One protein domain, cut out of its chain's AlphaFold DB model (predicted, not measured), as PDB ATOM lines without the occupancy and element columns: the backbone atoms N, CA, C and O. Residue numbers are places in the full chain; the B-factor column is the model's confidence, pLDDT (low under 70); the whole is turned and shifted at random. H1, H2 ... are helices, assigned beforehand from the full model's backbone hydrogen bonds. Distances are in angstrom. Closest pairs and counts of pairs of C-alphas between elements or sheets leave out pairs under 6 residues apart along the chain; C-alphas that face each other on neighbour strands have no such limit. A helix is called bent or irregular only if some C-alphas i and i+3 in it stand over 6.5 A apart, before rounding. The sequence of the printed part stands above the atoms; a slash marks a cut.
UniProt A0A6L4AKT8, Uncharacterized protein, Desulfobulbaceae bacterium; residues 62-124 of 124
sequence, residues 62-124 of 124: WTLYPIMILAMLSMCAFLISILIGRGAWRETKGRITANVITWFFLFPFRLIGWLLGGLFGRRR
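This is residues 62 to 124 of the 124 residues of an uncharacterized protein of Desulfobulbaceae bacterium (UniProt A0A6L4AKT8). Two helices meet at a corner and open out as a V: H2, the longer one, bends partway along and makes most of the long axis, while H1 folds back from its start. The middle is open, and two stretches stick out free: residues 62 to 76, which belong to H1, and residues 94 to 124, of which 94 to 120 belong to H2. The printed part has 63 residues with two named helices, H1 then H2, no named strand, and the class all helix. It is extended, with a radius of gyration of the C-alphas of 18.8 A, and flat, spanning 56 by 36 by 13 A.

Look first at H2, residues 86 to 120, assigned as one helix by its hydrogen bonds but bent: C-alphas 105 and 108 are 6.6 A apart. Its arms, H2a at residues 86 to 105 and H2b at residues 108 to 120, stand at a steep tilt of 42 degrees. H1, residues 62 to 84, is close to H2a but not clearly touching, the closest C-alphas being those of Ser 81 and Trp 89 at 5.7 A. H1 and H2a run opposite ways at a steep tilt of 40 degrees. H1 and H2b are apart. In H2b every O i to N i+4 pair is within hydrogen-bond range; in H1 17 of 19 are, and in H2a 15 of 16.

Find C-alpha 86 at (189.244, 191.593, 117.658); from there H2a runs 28.0 A to Phe 105. H2b runs 18.1 A, from Pro 108 to C-alpha 120 at (230.406, 180.393, 141.456). H1 starts at C-alpha 62, at (204.772, 215.721, 136.589), and runs 34.1 A to Ile 84; it is neither bent nor irregular, but only just: C-alphas 63 and 66 are 6.1 A apart.

The two C-alphas farthest apart, those of Ile 82 and Arg 124, are 55.9 A apart. The printed part has no cut, and the link from H1 to H2 is tight, with 1 residue. The mean pLDDT of the printed part is 71.7; look for values under 70 in 33 residues, among them 86 to 95, 105 to 113 and 115 to 124.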
ATOM      1  N   TRP A  62     203.858 216.723 137.138       88.62
ATOM      2  CA  TRP A  62     204.772 215.721 136.589       88.62
ATOM      3  C   TRP A  62     204.140 214.323 136.464       88.62
ATOM      4  O   TRP A  62     204.552 213.547 135.601       88.62
ATOM      5  N   THR A  63     203.115 214.006 137.263       87.81
ATOM      6  CA  THR A  63     202.380 212.730 137.188       87.81
ATOM      7  C   THR A  63     201.382 212.679 136.030       87.81
ATOM      8  O   THR A  63     201.034 211.592 135.571       87.81
ATOM      9  N   LEU A  64     200.962 213.830 135.494       84.56
ATOM     10  CA  LEU A  64     199.997 213.889 134.393       84.56
ATOM     11  C   LEU A  64     200.608 213.428 133.063       84.56
ATOM     12  O   LEU A  64     199.932 212.784 132.261       84.56
ATOM     13  N   TYR A  65     201.897 213.699 132.831       85.75
ATOM     14  CA  TYR A  65     202.589 213.306 131.598       85.75
ATOM     15  C   TYR A  65     202.576 211.791 131.329       85.75
ATOM     16  O   TYR A  65     202.177 211.403 130.229       85.75
ATOM     17  N   PRO A  66     202.960 210.903 132.270       83.88
ATOM     18  CA  PRO A  66     202.901 209.464 132.025       83.88
ATOM     19  C   PRO A  66     201.464 208.959 131.842       83.88
ATOM     20  O   PRO A  66     201.242 208.088 131.003       83.88
ATOM     21  N   ILE A  67     200.484 209.528 132.555       82.56
ATOM     22  CA  ILE A  67     199.061 209.192 132.375       82.56
ATOM     23  C   ILE A  67     198.618 209.536 130.949       82.56
ATOM     24  O   ILE A  67     198.001 208.709 130.280       82.56
ATOM     25  N   MET A  68     198.990 210.716 130.453       82.12
ATOM     26  CA  MET A  68     198.691 211.150 129.089       82.12
ATOM     27  C   MET A  68     199.345 210.242 128.038       82.12
ATOM     28  O   MET A  68     198.685 209.836 127.082       82.12
ATOM     29  N   ILE A  69     200.617 209.874 128.226       84.06
ATOM     30  CA  ILE A  69     201.319 208.949 127.322       84.06
ATOM     31  C   ILE A  69     200.619 207.588 127.303       84.06
ATOM     32  O   ILE A  69     200.371 207.045 126.228       84.06
ATOM     33  N   LEU A  70     200.259 207.046 128.470       82.38
ATOM     34  CA  LEU A  70     199.545 205.772 128.573       82.38
ATOM     35  C   LEU A  70     198.166 205.834 127.914       82.38
ATOM     36  O   LEU A  70     197.802 204.909 127.184       82.38
ATOM     37  N   ALA A  71     197.421 206.921 128.122       79.50
ATOM     38  CA  ALA A  71     196.134 207.139 127.475       79.50
ATOM     39  C   ALA A  71     196.284 207.144 125.945       79.50
ATOM     40  O   ALA A  71     195.584 206.398 125.256       79.50
ATOM     41  N   MET A  72     197.262 207.884 125.417       82.00
ATOM     42  CA  MET A  72     197.536 207.959 123.980       82.00
ATOM     43  C   MET A  72     197.959 206.598 123.407       82.00
ATOM     44  O   MET A  72     197.452 206.171 122.368       82.00
ATOM     45  N   LEU A  73     198.810 205.858 124.125       84.19
ATOM     46  CA  LEU A  73     199.214 204.502 123.750       84.19
ATOM     47  C   LEU A  73     198.014 203.543 123.723       84.19
ATOM     48  O   LEU A  73     197.890 202.732 122.804       84.19
ATOM     49  N   SER A  74     197.109 203.655 124.701       78.06
ATOM     50  CA  SER A  74     195.889 202.843 124.770       78.06
ATOM     51  C   SER A  74     194.952 203.119 123.591       78.06
ATOM     52  O   SER A  74     194.337 202.193 123.057       78.06
ATOM     53  N   MET A  75     194.909 204.368 123.129       77.81
ATOM     54  CA  MET A  75     194.079 204.788 122.009       77.81
ATOM     55  C   MET A  75     194.639 204.285 120.674       77.81
ATOM     56  O   MET A  75     193.905 203.701 119.876       77.81
ATOM     57  N   CYS A  76     195.955 204.391 120.471       82.75
ATOM     58  CA  CYS A  76     196.640 203.765 119.338       82.75
ATOM     59  C   CYS A  76     196.422 202.247 119.328       82.75
ATOM     60  O   CYS A  76     196.058 201.672 118.304       82.75
ATOM     61  N   ALA A  77     196.572 201.595 120.481       79.69
ATOM     62  CA  ALA A  77     196.312 200.169 120.640       79.69
ATOM     63  C   ALA A  77     194.856 199.799 120.302       79.69
ATOM     64  O   ALA A  77     194.601 198.760 119.690       79.69
ATOM     65  N   PHE A  78     193.893 200.647 120.665       76.06
ATOM     66  CA  PHE A  78     192.491 200.463 120.305       76.06
ATOM     67  C   PHE A  78     192.263 200.581 118.792       76.06
ATOM     68  O   PHE A  78     191.645 199.689 118.209       76.06
ATOM     69  N   LEU A  79     192.823 201.600 118.136       81.38
ATOM     70  CA  LEU A  79     192.736 201.768 116.678       81.38
ATOM     71  C   LEU A  79     193.360 200.585 115.928       81.38
ATOM     72  O   LEU A  79     192.750 200.033 115.012       81.38
ATOM     73  N   ILE A  80     194.532 200.130 116.372       81.88
ATOM     74  CA  ILE A  80     195.196 198.941 115.826       81.88
ATOM     75  C   ILE A  80     194.310 197.702 116.007       81.88
ATOM     76  O   ILE A  80     194.184 196.896 115.089       81.88
ATOM     77  N   SER A  81     193.636 197.560 117.153       77.00
ATOM     78  CA  SER A  81     192.723 196.436 117.390       77.00
ATOM     79  C   SER A  81     191.497 196.432 116.474       77.00
ATOM     80  O   SER A  81     190.973 195.361 116.161       77.00
ATOM     81  N   ILE A  82     191.046 197.610 116.032       79.50
ATOM     82  CA  ILE A  82     189.972 197.742 115.045       79.50
ATOM     83  C   ILE A  82     190.485 197.306 113.668       79.50
ATOM     84  O   ILE A  82     189.826 196.504 113.014       79.50
ATOM     85  N   LEU A  83     191.671 197.774 113.268       81.19
ATOM     86  CA  LEU A  83     192.302 197.452 111.980       81.19
ATOM     87  C   LEU A  83     192.646 195.963 111.827       81.19
ATOM     88  O   LEU A  83     192.390 195.374 110.784       81.19
ATOM     89  N   ILE A  84     193.221 195.352 112.863       81.88
ATOM     90  CA  ILE A  84     193.671 193.949 112.851       81.88
ATOM     91  C   ILE A  84     192.509 192.975 113.121       81.88
ATOM     92  O   ILE A  84     192.580 191.787 112.804       81.88
ATOM     93  N   GLY A  85     191.414 193.469 113.700       74.25
ATOM     94  CA  GLY A  85     190.280 192.660 114.120       74.25
ATOM     95  C   GLY A  85     190.444 192.085 115.530       74.25
ATOM     96  O   GLY A  85     191.529 191.727 116.002       74.25
ATOM     97  N   ARG A  86     189.309 191.962 116.230       65.44
ATOM     98  CA  ARG A  86     189.244 191.593 117.658       65.44
ATOM     99  C   ARG A  86     189.812 190.203 117.978       65.44
ATOM    100  O   ARG A  86     190.238 189.986 119.112       65.44
ATOM    101  N   GLY A  87     189.801 189.278 117.015       66.94
ATOM    102  CA  GLY A  87     190.290 187.905 117.182       66.94
ATOM    103  C   GLY A  87     191.811 187.840 117.309       66.94
ATOM    104  O   GLY A  87     192.321 187.422 118.347       66.94
ATOM    105  N   ALA A  88     192.527 188.346 116.302       67.38
ATOM    106  CA  ALA A  88     193.988 188.373 116.295       67.38
ATOM    107  C   ALA A  88     194.547 189.203 117.463       67.38
ATOM    108  O   ALA A  88     195.480 188.774 118.141       67.38
ATOM    109  N   TRP A  89     193.904 190.329 117.794       65.56
ATOM    110  CA  TRP A  89     194.331 191.188 118.900       65.56
ATOM    111  C   TRP A  89     194.257 190.524 120.287       65.56
ATOM    112  O   TRP A  89     195.106 190.794 121.139       65.56
ATOM    113  N   ARG A  90     193.277 189.641 120.545       67.12
ATOM    114  CA  ARG A  90     193.203 188.891 121.817       67.12
ATOM    115  C   ARG A  90     194.381 187.943 121.977       67.12
ATOM    116  O   ARG A  90     194.955 187.866 123.063       67.12
ATOM    117  N   GLU A  91     194.757 187.267 120.902       68.56
ATOM    118  CA  GLU A  91     195.882 186.339 120.911       68.56
ATOM    119  C   GLU A  91     197.213 187.082 121.101       68.56
ATOM    120  O   GLU A  91     198.058 186.667 121.898       68.56
ATOM    121  N   THR A  92     197.369 188.244 120.455       67.56
ATOM    122  CA  THR A  92     198.569 189.080 120.612       67.56
ATOM    123  C   THR A  92     198.658 189.684 122.011       67.56
ATOM    124  O   THR A  92     199.721 189.630 122.627       67.56
ATOM    125  N   LYS A  93     197.547 190.196 122.563       67.62
ATOM    126  CA  LYS A  93     197.504 190.675 123.953       67.62
ATOM    127  C   LYS A  93     197.864 189.569 124.933       67.62
ATOM    128  O   LYS A  93     198.659 189.824 125.830       67.62
ATOM    129  N   GLY A  94     197.340 188.357 124.750       68.69
ATOM    130  CA  GLY A  94     197.689 187.208 125.587       68.69
ATOM    131  C   GLY A  94     199.196 186.953 125.604       68.69
ATOM    132  O   GLY A  94     199.790 186.875 126.676       68.69
ATOM    133  N   ARG A  95     199.837 186.934 124.429       69.25
ATOM    134  CA  ARG A  95     201.291 186.719 124.303       69.25
ATOM    135  C   ARG A  95     202.130 187.873 124.857       69.25
ATOM    136  O   ARG A  95     203.130 187.621 125.521       69.25
ATOM    137  N   ILE A  96     201.730 189.123 124.623       71.38
ATOM    138  CA  ILE A  96     202.446 190.301 125.141       71.38
ATOM    139  C   ILE A  96     202.332 190.360 126.663       71.38
ATOM    140  O   ILE A  96     203.339 190.524 127.342       71.38
ATOM    141  N   THR A  97     201.130 190.177 127.208       71.06
ATOM    142  CA  THR A  97     200.903 190.223 128.661       71.06
ATOM    143  C   THR A  97     201.622 189.067 129.349       71.06
ATOM    144  O   THR A  97     202.282 189.286 130.359       71.06
ATOM    145  N   ALA A  98     201.575 187.861 128.767       67.25
ATOM    146  CA  ALA A  98     202.357 186.726 129.242       67.25
ATOM    147  C   ALA A  98     203.854 187.055 129.247       67.25
ATOM    148  O   ALA A  98     204.481 186.935 130.290       67.25
ATOM    149  N   ASN A  99     204.410 187.573 128.147       68.75
ATOM    150  CA  ASN A  99     205.823 187.945 128.087       68.75
ATOM    151  C   ASN A  99     206.200 189.033 129.094       68.75
ATOM    152  O   ASN A  99     207.249 188.915 129.714       68.75
ATOM    153  N   VAL A 100     205.364 190.057 129.289       73.31
ATOM    154  CA  VAL A 100     205.615 191.128 130.265       73.31
ATOM    155  C   VAL A 100     205.578 190.583 131.688       73.31
ATOM    156  O   VAL A 100     206.491 190.872 132.451       73.31
ATOM    157  N   ILE A 101     204.588 189.758 132.040       70.00
ATOM    158  CA  ILE A 101     204.498 189.129 133.367       70.00
ATOM    159  C   ILE A 101     205.684 188.187 133.587       70.00
ATOM    160  O   ILE A 101     206.334 188.259 134.627       70.00
ATOM    161  N   THR A 102     205.999 187.334 132.608       67.31
ATOM    162  CA  THR A 102     207.149 186.425 132.656       67.31
ATOM    163  C   THR A 102     208.444 187.210 132.820       67.31
ATOM    164  O   THR A 102     209.253 186.843 133.662       67.31
ATOM    165  N   TRP A 103     208.638 188.312 132.092       67.00
ATOM    166  CA  TRP A 103     209.790 189.185 132.297       67.00
ATOM    167  C   TRP A 103     209.773 189.784 133.701       67.00
ATOM    168  O   TRP A 103     210.707 189.561 134.449       67.00
ATOM    169  N   PHE A 104     208.711 190.459 134.120       72.00
ATOM    170  CA  PHE A 104     208.680 191.148 135.411       72.00
ATOM    171  C   PHE A 104     208.904 190.203 136.604       72.00
ATOM    172  O   PHE A 104     209.614 190.557 137.543       72.00
ATOM    173  N   PHE A 105     208.361 188.981 136.545       69.94
ATOM    174  CA  PHE A 105     208.531 187.978 137.597       69.94
ATOM    175  C   PHE A 105     209.847 187.205 137.505       69.94
ATOM    176  O   PHE A 105     210.469 186.993 138.538       69.94
ATOM    177  N   LEU A 106     210.301 186.770 136.322       63.59
ATOM    178  CA  LEU A 106     211.542 185.984 136.204       63.59
ATOM    179  C   LEU A 106     212.806 186.836 136.098       63.59
ATOM    180  O   LEU A 106     213.888 186.312 136.351       63.59
ATOM    181  N   PHE A 107     212.714 188.115 135.737       68.38
ATOM    182  CA  PHE A 107     213.872 189.004 135.655       68.38
ATOM    183  C   PHE A 107     214.637 189.123 136.983       68.38
ATOM    184  O   PHE A 107     215.852 188.927 136.943       68.38
ATOM    185  N   PRO A 108     214.006 189.317 138.164       68.50
ATOM    186  CA  PRO A 108     214.749 189.340 139.427       68.50
ATOM    187  C   PRO A 108     215.442 188.000 139.726       68.50
ATOM    188  O   PRO A 108     216.605 187.989 140.129       68.50
ATOM    189  N   PHE A 109     214.799 186.862 139.446       67.62
ATOM    190  CA  PHE A 109     215.404 185.540 139.671       67.62
ATOM    191  C   PHE A 109     216.522 185.212 138.671       67.62
ATOM    192  O   PHE A 109     217.518 184.596 139.051       67.62
ATOM    193  N   ARG A 110     216.415 185.656 137.411       64.50
ATOM    194  CA  ARG A 110     217.493 185.517 136.416       64.50
ATOM    195  C   ARG A 110     218.675 186.423 136.735       64.50
ATOM    196  O   ARG A 110     219.805 185.992 136.535       64.50
ATOM    197  N   LEU A 111     218.442 187.624 137.267       67.19
ATOM    198  CA  LEU A 111     219.513 188.525 137.696       67.19
ATOM    199  C   LEU A 111     220.282 187.946 138.895       67.19
ATOM    200  O   LEU A 111     221.509 187.934 138.889       67.19
ATOM    201  N   ILE A 112     219.565 187.395 139.883       68.56
ATOM    202  CA  ILE A 112     220.154 186.712 141.047       68.56
ATOM    203  C   ILE A 112     220.913 185.453 140.614       68.56
ATOM    204  O   ILE A 112     222.035 185.231 141.062       68.56
ATOM    205  N   GLY A 113     220.351 184.654 139.702       65.31
ATOM    206  CA  GLY A 113     221.023 183.481 139.141       65.31
ATOM    207  C   GLY A 113     222.269 183.830 138.321       65.31
ATOM    208  O   GLY A 113     223.256 183.105 138.386       65.31
ATOM    209  N   TRP A 114     222.268 184.952 137.595       70.31
ATOM    210  CA  TRP A 114     223.439 185.432 136.854       70.31
ATOM    211  C   TRP A 114     224.521 185.995 137.786       70.31
ATOM    212  O   TRP A 114     225.701 185.735 137.573       70.31
ATOM    213  N   LEU A 115     224.135 186.684 138.863       66.69
ATOM    214  CA  LEU A 115     225.057 187.155 139.903       66.69
ATOM    215  C   LEU A 115     225.672 185.995 140.699       66.69
ATOM    216  O   LEU A 115     226.886 185.965 140.891       66.69
ATOM    217  N   LEU A 116     224.870 185.008 141.110       63.97
ATOM    218  CA  LEU A 116     225.350 183.814 141.815       63.97
ATOM    219  C   LEU A 116     226.152 182.886 140.890       63.97
ATOM    220  O   LEU A 116     227.193 182.371 141.289       63.97
ATOM    221  N   GLY A 117     225.717 182.717 139.639       60.12
ATOM    222  CA  GLY A 117     226.414 181.935 138.617       60.12
ATOM    223  C   GLY A 117     227.709 182.593 138.136       60.12
ATOM    224  O   GLY A 117     228.685 181.898 137.876       60.12
ATOM    225  N   GLY A 118     227.768 183.926 138.091       61.69
ATOM    226  CA  GLY A 118     228.995 184.679 137.826       61.69
ATOM    227  C   GLY A 118     230.011 184.590 138.970       61.69
ATOM    228  O   GLY A 118     231.214 184.579 138.710       61.69
ATOM    229  N   LEU A 119     229.542 184.459 140.219       58.88
ATOM    230  CA  LEU A 119     230.400 184.274 141.395       58.88
ATOM    231  C   LEU A 119     230.894 182.826 141.574       58.88
ATOM    232  O   LEU A 119     232.034 182.627 141.990       58.88
ATOM    233  N   PHE A 120     230.076 181.816 141.252       59.72
ATOM    234  CA  PHE A 120     230.406 180.393 141.456       59.72
ATOM    235  C   PHE A 120     230.840 179.636 140.184       59.72
ATOM    236  O   PHE A 120     231.415 178.555 140.285       59.72
ATOM    237  N   GLY A 121     230.607 180.180 138.988       56.53
ATOM    238  CA  GLY A 121     230.748 179.464 137.711       56.53
ATOM    239  C   GLY A 121     232.094 179.591 136.992       56.53
ATOM    240  O   GLY A 121     232.196 179.180 135.841       56.53
ATOM    241  N   ARG A 122     233.140 180.147 137.622       54.06
ATOM    242  CA  ARG A 122     234.476 180.289 136.999       54.06
ATOM    243  C   ARG A 122     235.565 179.422 137.639       54.06
ATOM    244  O   ARG A 122     236.718 179.841 137.704       54.06
ATOM    245  N   ARG A 123     235.215 178.216 138.101       52.91
ATOM    246  CA  ARG A 123     236.166 177.122 138.382       52.91
ATOM    247  C   ARG A 123     235.516 175.745 138.188       52.91
ATOM    248  O   ARG A 123     235.137 175.115 139.172       52.91
ATOM    249  N   ARG A 124     235.433 175.283 136.940       46.81
ATOM    250  CA  ARG A 124     235.845 173.949 136.451       46.81
ATOM    251  C   ARG A 124     235.323 173.731 135.041       46.81
ATOM    252  O   ARG A 124     234.110 173.931 134.838       46.81
TER     253      ARG A 124